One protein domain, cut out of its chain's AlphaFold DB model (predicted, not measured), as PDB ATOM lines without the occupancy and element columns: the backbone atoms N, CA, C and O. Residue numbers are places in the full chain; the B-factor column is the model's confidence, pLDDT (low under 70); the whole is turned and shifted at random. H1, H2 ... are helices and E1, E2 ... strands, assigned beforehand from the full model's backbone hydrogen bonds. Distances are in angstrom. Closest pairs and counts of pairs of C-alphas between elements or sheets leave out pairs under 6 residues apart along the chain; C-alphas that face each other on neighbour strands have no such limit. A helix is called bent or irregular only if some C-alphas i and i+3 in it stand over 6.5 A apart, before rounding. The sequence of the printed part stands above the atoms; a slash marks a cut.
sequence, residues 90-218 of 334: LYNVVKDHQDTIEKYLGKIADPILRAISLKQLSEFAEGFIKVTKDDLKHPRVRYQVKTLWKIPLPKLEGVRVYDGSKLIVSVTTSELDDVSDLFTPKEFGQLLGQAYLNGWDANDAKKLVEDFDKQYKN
ATOM      1  N   LEU A  90       5.833 -25.267 -13.457       35.78
ATOM      2  CA  LEU A  90       6.675 -24.425 -12.597       35.78
ATOM      3  C   LEU A  90       7.592 -25.245 -11.671       35.78
ATOM      4  O   LEU A  90       8.722 -24.856 -11.433       35.78
ATOM      5  N   TYR A  91       7.149 -26.413 -11.199       33.53
ATOM      6  CA  TYR A  91       7.959 -27.274 -10.335       33.53
ATOM      7  C   TYR A  91       9.140 -27.938 -11.058       33.53
ATOM      8  O   TYR A  91      10.242 -27.918 -10.527       33.53
ATOM      9  N   ASN A  92       8.957 -28.475 -12.270       35.00
ATOM     10  CA  ASN A  92      10.061 -29.113 -12.999       35.00
ATOM     11  C   ASN A  92      11.033 -28.063 -13.544       35.00
ATOM     12  O   ASN A  92      12.234 -28.257 -13.465       35.00
ATOM     13  N   VAL A  93      10.526 -26.915 -14.004       36.84
ATOM     14  CA  VAL A  93      11.365 -25.814 -14.501       36.84
ATOM     15  C   VAL A  93      12.137 -25.146 -13.362       36.84
ATOM     16  O   VAL A  93      13.331 -24.922 -13.500       36.84
ATOM     17  N   VAL A  94      11.505 -24.857 -12.218       38.88
ATOM     18  CA  VAL A  94      12.204 -24.240 -11.076       38.88
ATOM     19  C   VAL A  94      13.176 -25.219 -10.425       38.88
ATOM     20  O   VAL A  94      14.233 -24.779 -10.002       38.88
ATOM     21  N   LYS A  95      12.876 -26.525 -10.389       38.81
ATOM     22  CA  LYS A  95      13.765 -27.548  -9.818       38.81
ATOM     23  C   LYS A  95      14.939 -27.910 -10.735       38.81
ATOM     24  O   LYS A  95      16.069 -27.909 -10.264       38.81
ATOM     25  N   ASP A  96      14.709 -28.158 -12.028       36.78
ATOM     26  CA  ASP A  96      15.785 -28.488 -12.989       36.78
ATOM     27  C   ASP A  96      16.624 -27.265 -13.385       36.78
ATOM     28  O   ASP A  96      17.731 -27.396 -13.914       36.78
ATOM     29  N   HIS A  97      16.121 -26.057 -13.135       39.94
ATOM     30  CA  HIS A  97      16.840 -24.816 -13.404       39.94
ATOM     31  C   HIS A  97      17.039 -23.961 -12.160       39.94
ATOM     32  O   HIS A  97      17.315 -22.774 -12.308       39.94
ATOM     33  N   GLN A  98      16.967 -24.530 -10.951       41.69
ATOM     34  CA  GLN A  98      17.261 -23.779  -9.727       41.69
ATOM     35  C   GLN A  98      18.698 -23.255  -9.759       41.69
ATOM     36  O   GLN A  98      18.919 -22.062  -9.568       41.69
ATOM     37  N   ASP A  99      19.643 -24.108 -10.162       41.06
ATOM     38  CA  ASP A  99      21.039 -23.728 -10.388       41.06
ATOM     39  C   ASP A  99      21.172 -22.650 -11.470       41.06
ATOM     40  O   ASP A  99      22.002 -21.757 -11.357       41.06
ATOM     41  N   THR A 100      20.340 -22.675 -12.514       37.41
ATOM     42  CA  THR A 100      20.348 -21.666 -13.584       37.41
ATOM     43  C   THR A 100      19.749 -20.338 -13.106       37.41
ATOM     44  O   THR A 100      20.303 -19.277 -13.383       37.41
ATOM     45  N   ILE A 101      18.652 -20.369 -12.352       42.66
ATOM     46  CA  ILE A 101      17.996 -19.194 -11.767       42.66
ATOM     47  C   ILE A 101      18.926 -18.549 -10.737       42.66
ATOM     48  O   ILE A 101      19.164 -17.348 -10.807       42.66
ATOM     49  N   GLU A 102      19.530 -19.325  -9.840       41.28
ATOM     50  CA  GLU A 102      20.503 -18.825  -8.865       41.28
ATOM     51  C   GLU A 102      21.784 -18.314  -9.541       41.28
ATOM     52  O   GLU A 102      22.319 -17.277  -9.147       41.28
ATOM     53  N   LYS A 103      22.242 -18.960 -10.621       39.31
ATOM     54  CA  LYS A 103      23.420 -18.528 -11.393       39.31
ATOM     55  C   LYS A 103      23.202 -17.224 -12.167       39.31
ATOM     56  O   LYS A 103      24.151 -16.452 -12.297       39.31
ATOM     57  N   TYR A 104      21.991 -16.957 -12.667       34.41
ATOM     58  CA  TYR A 104      21.686 -15.755 -13.465       34.41
ATOM     59  C   TYR A 104      21.020 -14.617 -12.674       34.41
ATOM     60  O   TYR A 104      21.238 -13.448 -12.998       34.41
ATOM     61  N   LEU A 105      20.244 -14.921 -11.631       35.88
ATOM     62  CA  LEU A 105      19.539 -13.936 -10.795       35.88
ATOM     63  C   LEU A 105      20.142 -13.793  -9.387       35.88
ATOM     64  O   LEU A 105      19.836 -12.822  -8.689       35.88
ATOM     65  N   GLY A 106      21.041 -14.687  -8.963       44.31
ATOM     66  CA  GLY A 106      21.741 -14.593  -7.680       44.31
ATOM     67  C   GLY A 106      20.798 -14.388  -6.488       44.31
ATOM     68  O   GLY A 106      19.648 -14.822  -6.482       44.31
ATOM     69  N   LYS A 107      21.260 -13.624  -5.490       46.00
ATOM     70  CA  LYS A 107      20.496 -13.237  -4.282       46.00
ATOM     71  C   LYS A 107      19.186 -12.465  -4.556       46.00
ATOM     72  O   LYS A 107      18.476 -12.150  -3.607       46.00
ATOM     73  N   ILE A 108      18.879 -12.116  -5.809       40.25
ATOM     74  CA  ILE A 108      17.692 -11.336  -6.200       40.25
ATOM     75  C   ILE A 108      16.492 -12.253  -6.497       40.25
ATOM     76  O   ILE A 108      15.351 -11.814  -6.361       40.25
ATOM     77  N   ALA A 109      16.714 -13.532  -6.827       47.94
ATOM     78  CA  ALA A 109      15.628 -14.483  -7.085       47.94
ATOM     79  C   ALA A 109      14.802 -14.778  -5.825       47.94
ATOM     80  O   ALA A 109      13.576 -14.758  -5.858       47.94
ATOM     81  N   ASP A 110      15.474 -14.985  -4.695       54.72
ATOM     82  CA  ASP A 110      14.848 -15.418  -3.444       54.72
ATOM     83  C   ASP A 110      13.781 -14.434  -2.907       54.72
ATOM     84  O   ASP A 110      12.665 -14.863  -2.598       54.72
ATOM     85  N   PRO A 111      14.048 -13.111  -2.850       53.25
ATOM     86  CA  PRO A 111      13.041 -12.117  -2.483       53.25
ATOM     87  C   PRO A 111      11.851 -12.080  -3.445       53.25
ATOM     88  O   PRO A 111      10.716 -11.941  -2.998       53.25
ATOM     89  N   ILE A 112      12.089 -12.232  -4.753       52.38
ATOM     90  CA  ILE A 112      11.037 -12.216  -5.780       52.38
ATOM     91  C   ILE A 112      10.150 -13.460  -5.648       52.38
ATOM     92  O   ILE A 112       8.926 -13.340  -5.643       52.38
ATOM     93  N   LEU A 113      10.751 -14.640  -5.467       57.38
ATOM     94  CA  LEU A 113      10.047 -15.912  -5.280       57.38
ATOM     95  C   LEU A 113       9.205 -15.930  -4.000       57.38
ATOM     96  O   LEU A 113       8.113 -16.502  -3.987       57.38
ATOM     97  N   ARG A 114       9.687 -15.285  -2.931       60.72
ATOM     98  CA  ARG A 114       8.901 -15.054  -1.711       60.72
ATOM     99  C   ARG A 114       7.779 -14.045  -1.941       60.72
ATOM    100  O   ARG A 114       6.660 -14.291  -1.509       60.72
ATOM    101  N   ALA A 115       8.039 -12.951  -2.659       58.34
ATOM    102  CA  ALA A 115       7.039 -11.914  -2.928       58.34
ATOM    103  C   ALA A 115       5.821 -12.441  -3.708       58.34
ATOM    104  O   ALA A 115       4.699 -11.982  -3.483       58.34
ATOM    105  N   ILE A 116       6.025 -13.428  -4.586       60.69
ATOM    106  CA  ILE A 116       4.944 -14.094  -5.331       60.69
ATOM    107  C   ILE A 116       4.394 -15.350  -4.634       60.69
ATOM    108  O   ILE A 116       3.611 -16.078  -5.240       60.69
ATOM    109  N   SER A 117       4.799 -15.622  -3.387       68.19
ATOM    110  CA  SER A 117       4.430 -16.807  -2.588       68.19
ATOM    111  C   SER A 117       4.902 -18.164  -3.138       68.19
ATOM    112  O   SER A 117       4.572 -19.209  -2.576       68.19
ATOM    113  N   LEU A 118       5.676 -18.190  -4.227       65.06
ATOM    114  CA  LEU A 118       6.099 -19.432  -4.877       65.06
ATOM    115  C   LEU A 118       7.015 -20.256  -3.984       65.06
ATOM    116  O   LEU A 118       6.817 -21.461  -3.877       65.06
ATOM    117  N   LYS A 119       7.969 -19.615  -3.303       71.56
ATOM    118  CA  LYS A 119       8.917 -20.326  -2.439       71.56
ATOM    119  C   LYS A 119       8.198 -21.161  -1.374       71.56
ATOM    120  O   LYS A 119       8.343 -22.378  -1.372       71.56
ATOM    121  N   GLN A 120       7.346 -20.531  -0.563       79.12
ATOM    122  CA  GLN A 120       6.598 -21.209   0.505       79.12
ATOM    123  C   GLN A 120       5.709 -22.341  -0.037       79.12
ATOM    124  O   GLN A 120       5.756 -23.464   0.460       79.12
ATOM    125  N   LEU A 121       4.932 -22.078  -1.096       74.12
ATOM    126  CA  LEU A 121       4.034 -23.076  -1.686       74.12
ATOM    127  C   LEU A 121       4.801 -24.247  -2.322       74.12
ATOM    128  O   LEU A 121       4.341 -25.389  -2.271       74.12
ATOM    129  N   SER A 122       5.970 -23.977  -2.911       68.69
ATOM    130  CA  SER A 122       6.835 -25.012  -3.484       68.69
ATOM    131  C   SER A 122       7.507 -25.866  -2.411       68.69
ATOM    132  O   SER A 122       7.545 -27.083  -2.562       68.69
ATOM    133  N   GLU A 123       7.959 -25.263  -1.308       78.75
ATOM    134  CA  GLU A 123       8.544 -25.969  -0.164       78.75
ATOM    135  C   GLU A 123       7.512 -26.898   0.488       78.75
ATOM    136  O   GLU A 123       7.825 -28.052   0.788       78.75
ATOM    137  N   PHE A 124       6.264 -26.436   0.624       84.81
ATOM    138  CA  PHE A 124       5.143 -27.272   1.054       84.81
ATOM    139  C   PHE A 124       4.921 -28.469   0.122       84.81
ATOM    140  O   PHE A 124       4.907 -29.616   0.574       84.81
ATOM    141  N   ALA A 125       4.777 -28.222  -1.185       71.38
ATOM    142  CA  ALA A 125       4.537 -29.288  -2.155       71.38
ATOM    143  C   ALA A 125       5.702 -30.287  -2.207       71.38
ATOM    144  O   ALA A 125       5.474 -31.494  -2.277       71.38
ATOM    145  N   GLU A 126       6.946 -29.805  -2.130       76.25
ATOM    146  CA  GLU A 126       8.141 -30.644  -2.044       76.25
ATOM    147  C   GLU A 126       8.101 -31.524  -0.789       76.25
ATOM    148  O   GLU A 126       8.331 -32.729  -0.882       76.25
ATOM    149  N   GLY A 127       7.778 -30.943   0.371       73.69
ATOM    150  CA  GLY A 127       7.640 -31.667   1.632       73.69
ATOM    151  C   GLY A 127       6.607 -32.789   1.555       73.69
ATOM    152  O   GLY A 127       6.912 -33.923   1.924       73.69
ATOM    153  N   PHE A 128       5.426 -32.490   1.010       79.06
ATOM    154  CA  PHE A 128       4.345 -33.462   0.836       79.06
ATOM    155  C   PHE A 128       4.746 -34.593  -0.117       79.06
ATOM    156  O   PHE A 128       4.741 -35.763   0.264       79.06
ATOM    157  N   ILE A 129       5.176 -34.247  -1.336       75.00
ATOM    158  CA  ILE A 129       5.534 -35.227  -2.372       75.00
ATOM    159  C   ILE A 129       6.723 -36.084  -1.941       75.00
ATOM    160  O   ILE A 129       6.751 -37.269  -2.254       75.00
ATOM    161  N   LYS A 130       7.696 -35.527  -1.212       78.50
ATOM    162  CA  LYS A 130       8.838 -36.295  -0.700       78.50
ATOM    163  C   LYS A 130       8.392 -37.465   0.180       78.50
ATOM    164  O   LYS A 130       9.020 -38.516   0.117       78.50
ATOM    165  N   VAL A 131       7.351 -37.271   0.988       79.31
ATOM    166  CA  VAL A 131       6.818 -38.311   1.877       79.31
ATOM    167  C   VAL A 131       5.936 -39.288   1.102       79.31
ATOM    168  O   VAL A 131       6.087 -40.489   1.267       79.31
ATOM    169  N   THR A 132       5.065 -38.802   0.217       75.00
ATOM    170  CA  THR A 132       4.024 -39.628  -0.425       75.00
ATOM    171  C   THR A 132       4.405 -40.197  -1.795       75.00
ATOM    172  O   THR A 132       3.561 -40.795  -2.460       75.00
ATOM    173  N   LYS A 133       5.631 -39.952  -2.278       73.19
ATOM    174  CA  LYS A 133       6.077 -40.257  -3.650       73.19
ATOM    175  C   LYS A 133       5.734 -41.678  -4.096       73.19
ATOM    176  O   LYS A 133       5.305 -41.851  -5.231       73.19
ATOM    177  N   ASP A 134       5.979 -42.659  -3.235       74.00
ATOM    178  CA  ASP A 134       5.907 -44.073  -3.604       74.00
ATOM    179  C   ASP A 134       4.463 -44.625  -3.550       74.00
ATOM    180  O   ASP A 134       4.180 -45.661  -4.147       74.00
ATOM    181  N   ASP A 135       3.534 -43.890  -2.924       76.19
ATOM    182  CA  ASP A 135       2.114 -44.251  -2.790       76.19
ATOM    183  C   ASP A 135       1.196 -43.527  -3.790       76.19
ATOM    184  O   ASP A 135       0.089 -43.991  -4.079       76.19
ATOM    185  N   LEU A 136       1.632 -42.388  -4.339       72.12
ATOM    186  CA  LEU A 136       0.876 -41.652  -5.355       72.12
ATOM    187  C   LEU A 136       1.081 -42.276  -6.739       72.12
ATOM    188  O   LEU A 136       2.201 -42.351  -7.244       72.12
ATOM    189  N   LYS A 137      -0.012 -42.652  -7.410       73.69
ATOM    190  CA  LYS A 137       0.060 -43.306  -8.731       73.69
ATOM    191  C   LYS A 137       0.331 -42.312  -9.861       73.69
ATOM    192  O   LYS A 137       1.103 -42.589 -10.778       73.69
ATOM    193  N   HIS A 138      -0.319 -41.153  -9.809       69.25
ATOM    194  CA  HIS A 138      -0.272 -40.101 -10.821       69.25
ATOM    195  C   HIS A 138      -0.217 -38.707 -10.164       69.25
ATOM    196  O   HIS A 138      -1.153 -37.912 -10.325       69.25
ATOM    197  N   PRO A 139       0.868 -38.381  -9.434       68.69
ATOM    198  CA  PRO A 139       0.982 -37.125  -8.701       68.69
ATOM    199  C   PRO A 139       0.958 -35.911  -9.639       68.69
ATOM    200  O   PRO A 139       1.702 -35.841 -10.620       68.69
ATOM    201  N   ARG A 140       0.118 -34.919  -9.326       62.16
ATOM    202  CA  ARG A 140       0.059 -33.630 -10.035       62.16
ATOM    203  C   ARG A 140      -0.048 -32.484  -9.039       62.16
ATOM    204  O   ARG A 140      -0.923 -32.486  -8.182       62.16
ATOM    205  N   VAL A 141       0.791 -31.466  -9.200       66.25
ATOM    206  CA  VAL A 141       0.759 -30.247  -8.381       66.25
ATOM    207  C   VAL A 141       0.277 -29.085  -9.241       66.25
ATOM    208  O   VAL A 141       0.783 -28.873 -10.343       66.25
ATOM    209  N   ARG A 142      -0.713 -28.334  -8.754       68.31
ATOM    210  CA  ARG A 142      -1.245 -27.136  -9.417       68.31
ATOM    211  C   ARG A 142      -1.145 -25.942  -8.482       68.31
ATOM    212  O   ARG A 142      -1.604 -26.012  -7.347       68.31
ATOM    213  N   TYR A 143      -0.604 -24.842  -8.984       66.88
ATOM    214  CA  TYR A 143      -0.556 -23.576  -8.263       66.88
ATOM    215  C   TYR A 143      -1.742 -22.704  -8.666       66.88
ATOM    216  O   TYR A 143      -2.116 -22.643  -9.837       66.88
ATOM    217  N   GLN A 144      -2.351 -22.056  -7.682       67.19
ATOM    218  CA  GLN A 144      -3.463 -21.138  -7.870       67.19
ATOM    219  C   GLN A 144      -2.938 -19.712  -7.902       67.19
ATOM    220  O   GLN A 144      -2.150 -19.316  -7.046       67.19
ATOM    221  N   VAL A 145      -3.391 -18.944  -8.885       63.56
ATOM    222  CA  VAL A 145      -2.937 -17.576  -9.122       63.56
ATOM    223  C   VAL A 145      -4.034 -16.605  -8.726       63.56
ATOM    224  O   VAL A 145      -5.180 -16.770  -9.140       63.56
ATOM    225  N   LYS A 146      -3.671 -15.565  -7.979       60.38
ATOM    226  CA  LYS A 146      -4.538 -14.423  -7.716       60.38
ATOM    227  C   LYS A 146      -4.245 -13.326  -8.725       60.38
ATOM    228  O   LYS A 146      -3.199 -12.674  -8.667       60.38
ATOM    229  N   THR A 147      -5.178 -13.090  -9.639       51.06
ATOM    230  CA  THR A 147      -5.079 -11.971 -10.580       51.06
ATOM    231  C   THR A 147      -5.414 -10.668  -9.856       51.06
ATOM    232  O   THR A 147      -6.579 -10.342  -9.632       51.06
ATOM    233  N   LEU A 148      -4.390  -9.912  -9.468       48.41
ATOM    234  CA  LEU A 148      -4.535  -8.560  -8.931       48.41
ATOM    235  C   LEU A 148      -4.323  -7.548 -10.059       48.41
ATOM    236  O   LEU A 148      -3.196  -7.312 -10.475       48.41
ATOM    237  N   TRP A 149      -5.401  -6.894 -10.499       41.06
ATOM    238  CA  TRP A 149      -5.416  -5.895 -11.585       41.06
ATOM    239  C   TRP A 149      -4.459  -4.697 -11.399       41.06
ATOM    240  O   TRP A 149      -4.297  -3.899 -12.314       41.06
ATOM    241  N   LYS A 150      -3.837  -4.541 -10.221       40.62
ATOM    242  CA  LYS A 150      -2.965  -3.409  -9.861       40.62
ATOM    243  C   LYS A 150      -1.499  -3.784  -9.615       40.62
ATOM    244  O   LYS A 150      -0.706  -2.891  -9.338       40.62
ATOM    245  N   ILE A 151      -1.130  -5.068  -9.672       43.81
ATOM    246  CA  ILE A 151       0.242  -5.527  -9.403       43.81
ATOM    247  C   ILE A 151       0.780  -6.213 -10.668       43.81
ATOM    248  O   ILE A 151       0.130  -7.126 -11.169       43.81
ATOM    249  N   PRO A 152       1.959  -5.817 -11.187       48.62
ATOM    250  CA  PRO A 152       2.515  -6.378 -12.422       48.62
ATOM    251  C   PRO A 152       2.998  -7.832 -12.279       48.62
ATOM    252  O   PRO A 152       3.269  -8.487 -13.281       48.62
ATOM    253  N   LEU A 153       3.107  -8.345 -11.048       51.91
ATOM    254  CA  LEU A 153       3.485  -9.723 -10.751       51.91
ATOM    255  C   LEU A 153       2.279 -10.505 -10.203       51.91
ATOM    256  O   LEU A 153       1.748 -10.129  -9.153       51.91
ATOM    257  N   PRO A 154       1.851 -11.592 -10.869       56.56
ATOM    258  CA  PRO A 154       0.804 -12.467 -10.353       56.56
ATOM    259  C   PRO A 154       1.254 -13.118  -9.040       56.56
ATOM    260  O   PRO A 154       2.268 -13.815  -8.992       56.56
ATOM    261  N   LYS A 155       0.496 -12.893  -7.963       62.75
ATOM    262  CA  LYS A 155       0.746 -13.527  -6.663       62.75
ATOM    263  C   LYS A 155       0.093 -14.905  -6.650       62.75
ATOM    264  O   LYS A 155      -1.055 -15.042  -7.078       62.75
ATOM    265  N   LEU A 156       0.790 -15.921  -6.154       67.12
ATOM    266  CA  LEU A 156       0.169 -17.221  -5.924       67.12
ATOM    267  C   LEU A 156      -0.658 -17.179  -4.640       67.12
ATOM    268  O   LEU A 156      -0.242 -16.608  -3.633       67.12
ATOM    269  N   GLU A 157      -1.847 -17.763  -4.706       74.06
ATOM    270  CA  GLU A 157      -2.797 -17.832  -3.593       74.06
ATOM    271  C   GLU A 157      -2.740 -19.174  -2.879       74.06
ATOM    272  O   GLU A 157      -3.038 -19.248  -1.694       74.06
ATOM    273  N   GLY A 158      -2.341 -20.234  -3.581       73.75
ATOM    274  CA  GLY A 158      -2.307 -21.568  -3.011       73.75
ATOM    275  C   GLY A 158      -1.738 -22.624  -3.938       73.75
ATOM    276  O   GLY A 158      -1.380 -22.364  -5.088       73.75
ATOM    277  N   VAL A 159      -1.665 -23.836  -3.417       77.50
ATOM    278  CA  VAL A 159      -1.188 -25.034  -4.085       77.50
ATOM    279  C   VAL A 159      -2.146 -26.182  -3.805       77.50
ATOM    280  O   VAL A 159      -2.670 -26.339  -2.704       77.50
ATOM    281  N   ARG A 160      -2.394 -26.981  -4.836       78.31
ATOM    282  CA  ARG A 160      -3.246 -28.164  -4.795       78.31
ATOM    283  C   ARG A 160      -2.456 -29.365  -5.275       78.31
ATOM    284  O   ARG A 160      -1.883 -29.325  -6.366       78.31
ATOM    285  N   VAL A 161      -2.455 -30.429  -4.484       74.38
ATOM    286  CA  VAL A 161      -1.817 -31.704  -4.819       74.38
ATOM    287  C   VAL A 161      -2.902 -32.722  -5.146       74.38
ATOM    288  O   VAL A 161      -3.860 -32.887  -4.393       74.38
ATOM    289  N   TYR A 162      -2.751 -33.394  -6.279       75.06
ATOM    290  CA  TYR A 162      -3.685 -34.378  -6.811       75.06
ATOM    291  C   TYR A 162      -3.001 -35.729  -7.026       75.06
ATOM    292  O   TYR A 162      -1.815 -35.771  -7.357       75.06
ATOM    293  N   ASP A 163      -3.789 -36.801  -6.954       73.38
ATOM    294  CA  ASP A 163      -3.468 -38.112  -7.521       73.38
ATOM    295  C   ASP A 163      -4.452 -38.414  -8.663       73.38
ATOM    296  O   ASP A 163      -5.647 -38.643  -8.448       73.38
ATOM    297  N   GLY A 164      -3.986 -38.310  -9.908       72.19
ATOM    298  CA  GLY A 164      -4.842 -38.394 -11.091       72.19
ATOM    299  C   GLY A 164      -5.847 -37.236 -11.164       72.19
ATOM    300  O   GLY A 164      -5.479 -36.108 -11.511       72.19
ATOM    301  N   SER A 165      -7.125 -37.525 -10.892       75.00
ATOM    302  CA  SER A 165      -8.221 -36.543 -10.797       75.00
ATOM    303  C   SER A 165      -8.641 -36.229  -9.355       75.00
ATOM    304  O   SER A 165      -9.365 -35.257  -9.136       75.00
ATOM    305  N   LYS A 166      -8.188 -37.015  -8.370       83.75
ATOM    306  CA  LYS A 166      -8.552 -36.848  -6.960       83.75
ATOM    307  C   LYS A 166      -7.694 -35.753  -6.334       83.75
ATOM    308  O   LYS A 166      -6.470 -35.832  -6.378       83.75
ATOM    309  N   LEU A 167      -8.327 -34.733  -5.754       82.69
ATOM    310  CA  LEU A 167      -7.636 -33.753  -4.914       82.69
ATOM    311  C   LEU A 167      -7.260 -34.423  -3.588       82.69
ATOM    312  O   LEU A 167      -8.129 -34.999  -2.938       82.69
ATOM    313  N   ILE A 168      -5.987 -34.346  -3.209       84.69
ATOM    314  CA  ILE A 168      -5.477 -34.905  -1.951       84.69
ATOM    315  C   ILE A 168      -5.401 -33.813  -0.888       84.69
ATOM    316  O   ILE A 168      -5.972 -33.953   0.187       84.69
ATOM    317  N   VAL A 169      -4.747 -32.693  -1.201       89.69
ATOM    318  CA  VAL A 169      -4.610 -31.571  -0.268       89.69
ATOM    319  C   VAL A 169      -4.601 -30.239  -1.008       89.69
ATOM    320  O   VAL A 169      -4.072 -30.134  -2.120       89.69
ATOM    321  N   SER A 170      -5.203 -29.223  -0.395       88.75
ATOM    322  CA  SER A 170      -5.160 -27.833  -0.852       88.75
ATOM    323  C   SER A 170      -4.711 -26.934   0.290       88.75
ATOM    324  O   SER A 170      -5.293 -26.970   1.374       88.75
ATOM    325  N   VAL A 171      -3.718 -26.094   0.016       87.31
ATOM    326  CA  VAL A 171      -3.179 -25.128   0.975       87.31
ATOM    327  C   VAL A 171      -3.017 -23.773   0.309       87.31
ATOM    328  O   VAL A 171      -2.511 -23.672  -0.807       87.31
ATOM    329  N   THR A 172      -3.452 -22.726   0.988       88.50
ATOM    330  CA  THR A 172      -3.277 -21.330   0.596       88.50
ATOM    331  C   THR A 172      -2.045 -20.726   1.256       88.50
ATOM    332  O   THR A 172      -1.528 -21.248   2.240       88.50
ATOM    333  N   THR A 173      -1.561 -19.598   0.739       82.19
ATOM    334  CA  THR A 173      -0.438 -18.896   1.374       82.19
ATOM    335  C   THR A 173      -0.793 -18.419   2.780       82.19
ATOM    336  O   THR A 173       0.015 -18.570   3.684       82.19
ATOM    337  N   SER A 174      -2.015 -17.915   2.983       87.31
ATOM    338  CA  SER A 174      -2.478 -17.483   4.306       87.31
ATOM    339  C   SER A 174      -2.539 -18.628   5.313       87.31
ATOM    340  O   SER A 174      -2.183 -18.429   6.462       87.31
ATOM    341  N   GLU A 175      -2.939 -19.830   4.890       90.75
ATOM    342  CA  GLU A 175      -2.939 -21.007   5.771       90.75
ATOM    343  C   GLU A 175      -1.511 -21.429   6.163       90.75
ATOM    344  O   GLU A 175      -1.295 -21.864   7.289       90.75
ATOM    345  N   LEU A 176      -0.518 -21.269   5.274       90.38
ATOM    346  CA  LEU A 176       0.894 -21.490   5.626       90.38
ATOM    347  C   LEU A 176       1.418 -20.445   6.611       90.38
ATOM    348  O   LEU A 176       2.189 -20.788   7.504       90.38
ATOM    349  N   ASP A 177       1.020 -19.186   6.436       88.50
ATOM    350  CA  ASP A 177       1.409 -18.105   7.339       88.50
ATOM    351  C   ASP A 177       0.781 -18.312   8.735       88.50
ATOM    352  O   ASP A 177       1.473 -18.136   9.738       88.50
ATOM    353  N   ASP A 178      -0.476 -18.778   8.806       88.56
ATOM    354  CA  ASP A 178      -1.205 -19.067  10.055       88.56
ATOM    355  C   ASP A 178      -0.501 -20.119  10.936       88.56
ATOM    356  O   ASP A 178      -0.582 -20.033  12.156       88.56
ATOM    357  N   VAL A 179       0.187 -21.107  10.349       90.81
ATOM    358  CA  VAL A 179       0.855 -22.199  11.096       90.81
ATOM    359  C   VAL A 179       2.374 -22.039  11.192       90.81
ATOM    360  O   VAL A 179       3.071 -22.946  11.656       90.81
ATOM    361  N   SER A 180       2.900 -20.898  10.743       90.00
ATOM    362  CA  SER A 180       4.344 -20.670  10.603       90.00
ATOM    363  C   SER A 180       5.111 -20.629  11.929       90.00
ATOM    364  O   SER A 180       6.316 -20.880  11.932       90.00
ATOM    365  N   ASP A 181       4.416 -20.390  13.047       88.69
ATOM    366  CA  ASP A 181       4.983 -20.487  14.399       88.69
ATOM    367  C   ASP A 181       5.335 -21.939  14.776       88.69
ATOM    368  O   ASP A 181       6.267 -22.174  15.543       88.69
ATOM    369  N   LEU A 182       4.607 -22.922  14.231       91.69
ATOM    370  CA  LEU A 182       4.771 -24.341  14.571       91.69
ATOM    371  C   LEU A 182       5.604 -25.116  13.551       91.69
ATOM    372  O   LEU A 182       6.340 -26.031  13.930       91.69
ATOM    373  N   PHE A 183       5.450 -24.796  12.265       93.94
ATOM    374  CA  PHE A 183       6.043 -25.558  11.169       93.94
ATOM    375  C   PHE A 183       6.521 -24.644  10.046       93.94
ATOM    376  O   PHE A 183       5.797 -23.767   9.571       93.94
ATOM    377  N   THR A 184       7.706 -24.931   9.506       93.06
ATOM    378  CA  THR A 184       8.066 -24.404   8.186       93.06
ATOM    379  C   THR A 184       7.126 -24.977   7.114       93.06
ATOM    380  O   THR A 184       6.600 -26.083   7.286       93.06
ATOM    381  N   PRO A 185       6.952 -24.315   5.950       88.94
ATOM    382  CA  PRO A 185       6.103 -24.841   4.879       88.94
ATOM    383  C   PRO A 185       6.460 -26.279   4.485       88.94
ATOM    384  O   PRO A 185       5.580 -27.114   4.281       88.94
ATOM    385  N   LYS A 186       7.761 -26.588   4.443       86.81
ATOM    386  CA  LYS A 186       8.274 -27.923   4.128       86.81
ATOM    387  C   LYS A 186       7.921 -28.964   5.185       86.81
ATOM    388  O   LYS A 186       7.500 -30.062   4.824       86.81
ATOM    389  N   GLU A 187       8.091 -28.645   6.466       94.81
ATOM    390  CA  GLU A 187       7.723 -29.542   7.571       94.81
ATOM    391  C   GLU A 187       6.218 -29.778   7.611       94.81
ATOM    392  O   GLU A 187       5.783 -30.918   7.771       94.81
ATOM    393  N   PHE A 188       5.423 -28.735   7.369       95.12
ATOM    394  CA  PHE A 188       3.975 -28.862   7.293       95.12
ATOM    395  C   PHE A 188       3.545 -29.762   6.127       95.12
ATOM    396  O   PHE A 188       2.724 -30.661   6.303       95.12
ATOM    397  N   GLY A 189       4.173 -29.607   4.958       90.31
ATOM    398  CA  GLY A 189       3.976 -30.511   3.824       90.31
ATOM    399  C   GLY A 189       4.290 -31.968   4.172       90.31
ATOM    400  O   GLY A 189       3.488 -32.855   3.885       90.31
ATOM    401  N   GLN A 190       5.419 -32.222   4.842       92.62
ATOM    402  CA  GLN A 190       5.798 -33.571   5.290       92.62
ATOM    403  C   GLN A 190       4.803 -34.147   6.305       92.62
ATOM    404  O   GLN A 190       4.459 -35.325   6.227       92.62
ATOM    405  N   LEU A 191       4.327 -33.322   7.239       93.00
ATOM    406  CA  LEU A 191       3.345 -33.699   8.252       93.00
ATOM    407  C   LEU A 191       2.021 -34.139   7.615       93.00
ATOM    408  O   LEU A 191       1.523 -35.217   7.935       93.00
ATOM    409  N   LEU A 192       1.481 -33.349   6.679       93.38
ATOM    410  CA  LEU A 192       0.248 -33.697   5.963       93.38
ATOM    411  C   LEU A 192       0.443 -34.881   5.007       93.38
ATOM    412  O   LEU A 192      -0.471 -35.683   4.827       93.38
ATOM    413  N   GLY A 193       1.637 -35.028   4.427       89.88
ATOM    414  CA  GLY A 193       1.998 -36.214   3.650       89.88
ATOM    415  C   GLY A 193       1.966 -37.478   4.509       89.88
ATOM    416  O   GLY A 193       1.385 -38.483   4.111       89.88
ATOM    417  N   GLN A 194       2.509 -37.412   5.727       89.44
ATOM    418  CA  GLN A 194       2.455 -38.528   6.669       89.44
ATOM    419  C   GLN A 194       1.021 -38.824   7.126       89.44
ATOM    420  O   GLN A 194       0.664 -39.994   7.236       89.44
ATOM    421  N   ALA A 195       0.196 -37.794   7.349       87.69
ATOM    422  CA  ALA A 195      -1.230 -37.956   7.644       87.69
ATOM    423  C   ALA A 195      -1.934 -38.778   6.554       87.69
ATOM    424  O   ALA A 195      -2.615 -39.757   6.850       87.69
ATOM    425  N   TYR A 196      -1.690 -38.418   5.290       87.50
ATOM    426  CA  TYR A 196      -2.231 -39.122   4.132       87.50
ATOM    427  C   TYR A 196      -1.788 -40.591   4.081       87.50
ATOM    428  O   TYR A 196      -2.622 -41.475   3.902       87.50
ATOM    429  N   LEU A 197      -0.494 -40.869   4.290       85.88
ATOM    430  CA  LEU A 197       0.017 -42.247   4.355       85.88
ATOM    431  C   LEU A 197      -0.568 -43.042   5.525       85.88
ATOM    432  O   LEU A 197      -0.712 -44.260   5.442       85.88
ATOM    433  N   ASN A 198      -0.936 -42.350   6.603       81.56
ATOM    434  CA  ASN A 198      -1.602 -42.949   7.749       81.56
ATOM    435  C   ASN A 198      -3.108 -43.197   7.513       81.56
ATOM    436  O   ASN A 198      -3.788 -43.705   8.397       81.56
ATOM    437  N   GLY A 199      -3.627 -42.902   6.317       81.56
ATOM    438  CA  GLY A 199      -5.032 -43.110   5.961       81.56
ATOM    439  C   GLY A 199      -5.954 -41.955   6.349       81.56
ATOM    440  O   GLY A 199      -7.161 -42.049   6.119       81.56
ATOM    441  N   TRP A 200      -5.405 -40.863   6.882       84.81
ATOM    442  CA  TRP A 200      -6.174 -39.688   7.264       84.81
ATOM    443  C   TRP A 200      -6.404 -38.750   6.070       84.81
ATOM    444  O   TRP A 200      -5.582 -38.666   5.152       84.81
ATOM    445  N   ASP A 201      -7.514 -38.005   6.072       88.19
ATOM    446  CA  ASP A 201      -7.703 -36.932   5.097       88.19
ATOM    447  C   ASP A 201      -6.734 -35.785   5.407       88.19
ATOM    448  O   ASP A 201      -6.722 -35.220   6.502       88.19
ATOM    449  N   ALA A 202      -5.898 -35.426   4.431       90.12
ATOM    450  CA  ALA A 202      -4.869 -34.412   4.621       90.12
ATOM    451  C   ALA A 202      -5.447 -33.010   4.910       90.12
ATOM    452  O   ALA A 202      -4.769 -32.200   5.542       90.12
ATOM    453  N   ASN A 203      -6.676 -32.700   4.479       90.62
ATOM    454  CA  ASN A 203      -7.326 -31.423   4.790       90.62
ATOM    455  C   ASN A 203      -7.949 -31.430   6.191       90.62
ATOM    456  O   ASN A 203      -7.921 -30.392   6.854       90.62
ATOM    457  N   ASP A 204      -8.451 -32.570   6.667       89.88
ATOM    458  CA  ASP A 204      -8.870 -32.712   8.070       89.88
ATOM    459  C   ASP A 204      -7.662 -32.585   9.008       89.88
ATOM    460  O   ASP A 204      -7.717 -31.859  10.006       89.88
ATOM    461  N   ALA A 205      -6.534 -33.193   8.630       90.12
ATOM    462  CA  ALA A 205      -5.260 -33.034   9.319       90.12
ATOM    463  C   ALA A 205      -4.805 -31.578   9.376       90.12
ATOM    464  O   ALA A 205      -4.493 -31.063  10.451       90.12
ATOM    465  N   LYS A 206      -4.837 -30.894   8.227       93.38
ATOM    466  CA  LYS A 206      -4.548 -29.461   8.113       93.38
ATOM    467  C   LYS A 206      -5.405 -28.645   9.081       93.38
ATOM    468  O   LYS A 206      -4.872 -27.863   9.864       93.38
ATOM    469  N   LYS A 207      -6.719 -28.888   9.076       92.94
ATOM    470  CA  LYS A 207      -7.675 -28.181   9.930       92.94
ATOM    471  C   LYS A 207      -7.397 -28.395  11.418       92.94
ATOM    472  O   LYS A 207      -7.484 -27.439  12.182       92.94
ATOM    473  N   LEU A 208      -7.025 -29.611  11.837       91.69
ATOM    474  CA  LEU A 208      -6.622 -29.856  13.227       91.69
ATOM    475  C   LEU A 208      -5.438 -28.966  13.625       91.69
ATOM    476  O   LEU A 208      -5.475 -28.378  14.703       91.69
ATOM    477  N   VAL A 209      -4.405 -28.876  12.779       93.38
ATOM    478  CA  VAL A 209      -3.208 -28.067  13.067       93.38
ATOM    479  C   VAL A 209      -3.557 -26.584  13.163       93.38
ATOM    480  O   VAL A 209      -3.191 -25.944  14.144       93.38
ATOM    481  N   GLU A 210      -4.311 -26.059  12.195       93.50
ATOM    482  CA  GLU A 210      -4.746 -24.655  12.171       93.50
ATOM    483  C   GLU A 210      -5.596 -24.293  13.401       93.50
ATOM    484  O   GLU A 210      -5.360 -23.278  14.062       93.50
ATOM    485  N   ASP A 211      -6.578 -25.136  13.739       93.69
ATOM    486  CA  ASP A 211      -7.449 -24.909  14.892       93.69
ATOM    487  C   ASP A 211      -6.677 -25.037  16.211       93.69
ATOM    488  O   ASP A 211      -7.004 -24.348  17.185       93.69
ATOM    489  N   PHE A 212      -5.680 -25.922  16.269       93.38
ATOM    490  CA  PHE A 212      -4.842 -26.096  17.449       93.38
ATOM    491  C   PHE A 212      -3.924 -24.895  17.653       93.38
ATOM    492  O   PHE A 212      -3.916 -24.375  18.770       93.38
ATOM    493  N   ASP A 213      -3.242 -24.407  16.606       93.25
ATOM    494  CA  ASP A 213      -2.363 -23.227  16.688       93.25
ATOM    495  C   ASP A 213      -3.087 -22.013  17.284       93.25
ATOM    496  O   ASP A 213      -2.618 -21.373  18.229       93.25
ATOM    497  N   LYS A 214      -4.317 -21.780  16.813       92.12
ATOM    498  CA  LYS A 214      -5.176 -20.678  17.266       92.12
ATOM    499  C   LYS A 214      -5.565 -20.774  18.741       92.12
ATOM    500  O   LYS A 214      -5.859 -19.755  19.368       92.12
ATOM    501  N   GLN A 215      -5.618 -21.982  19.301       93.56
ATOM    502  CA  GLN A 215      -6.193 -22.221  20.625       93.56
ATOM    503  C   GLN A 215      -5.149 -22.506  21.709       93.56
ATOM    504  O   GLN A 215      -5.350 -22.072  22.847       93.56
ATOM    505  N   TYR A 216      -4.042 -23.197  21.401       94.06
ATOM    506  CA  TYR A 216      -3.096 -23.634  22.440       94.06
ATOM    507  C   TYR A 216      -2.383 -22.461  23.122       94.06
ATOM    508  O   TYR A 216      -2.053 -22.563  24.300       94.06
ATOM    509  N   LYS A 217      -2.201 -21.331  22.427       92.56
ATOM    510  CA  LYS A 217      -1.537 -20.126  22.959       92.56
ATOM    511  C   LYS A 217      -2.238 -19.557  24.204       92.56
ATOM    512  O   LYS A 217      -1.605 -18.925  25.041       92.56
ATOM    513  N   ASN A 218      -3.538 -19.825  24.358       93.31
ATOM    514  CA  ASN A 218      -4.334 -19.426  25.526       93.31
ATOM    515  C   ASN A 218      -4.487 -20.548  26.568       93.31
ATOM    516  O   ASN A 218      -5.241 -20.407  27.533       93.31
TER     517      ASN A 218
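What this domain is: This is residues 90 to 218 of the 334 residues of an uncharacterized protein of Thermococcus indicus (UniProt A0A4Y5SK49). A strongly twisted wall of three strands, E1, E2 and E3, has helix H3 running along one face with H5 packed beside H3, and no named helix covers the other face. H6 reaches away from the E3 side, while H1 and the kinked H2 lie towards the opposite end, where residues 103 to 108 of H2 stick out. The printed part has 129 residues, with six named helices and three named strands in the order H1 H2 H3 E1 E2 E3 H4 H5 H6; the class is mixed, helices and strands. The sheet order is E1 E2 E3, antiparallel. The whole is compact, with a radius of gyration of the C-alphas of 15.3 A and spans of 42 by 40 by 27 A.

Where its parts are: H1, residues 90 to 96, begins at C-alpha 90 (6.675, -24.425, -12.597). H2, residues 98 to 115, is irregular, with C-alphas 104 and 107 9.6 A apart, and has a kink of 116 degrees near residue 105. H3, residues 118 to 132, is 20.8 A long. E1, residues 139 to 146, is 23.4 A long; E2, residues 155 to 163, 25.0 A; E3, residues 166 to 172, 18.0 A. H4 is residues 173 to 178, and H5, residues 185 to 197, is 18.4 A long. H6, residues 202 to 216, is 20.9 A long and ends at C-alpha 216 (-3.096, -23.634, 22.440).

How they stand to each other: E1, E2 and E3 form a meander, each strand the antiparallel neighbour of the one before. In the hairpin E1 and E2, N 142 and O 160 are 2.8 A apart, within hydrogen-bond range; in the hairpin E2 and E3, N 159 and O 171 are at 2.7 A. H3, the hub, has a height over the sheet of 9.2 A and runs along the strands, at 9 degrees to E2 on the local plane. H3 and H5 make two layers with the sheet, helices on one face; they touch at a shallow tilt of 29 degrees, the same way, the closest C-alphas being those of Phe 128 and Gly 189, 4.2 A. H5 touches H6 at a steep tilt of 54 degrees, opposite ways, closest at the C-alphas of Leu 192 and Ala 202, 5.3 A. H4 stands at the sheet's level, with a height of 2.5 A. H2 and H3 only just touch, only at the corner, with the C-alphas of Leu 113 and Lys 119 5.4 A apart. H1 only grazes the sheet with residues 90 to 91. Every O i to N i+4 pair is within hydrogen-bond range in H1, H4, H5 and H6, against 8 of 14 in H2 and 10 of 11 in H3.

The domain as a whole: The two C-alphas farthest apart, those of Tyr 104 and Asn 218, are 47.0 A apart. The printed part has no cut, and no link is long. The mean pLDDT of the printed part is 72.1; it is under 70 in residues 90 to 118, 122 and 138 to 156.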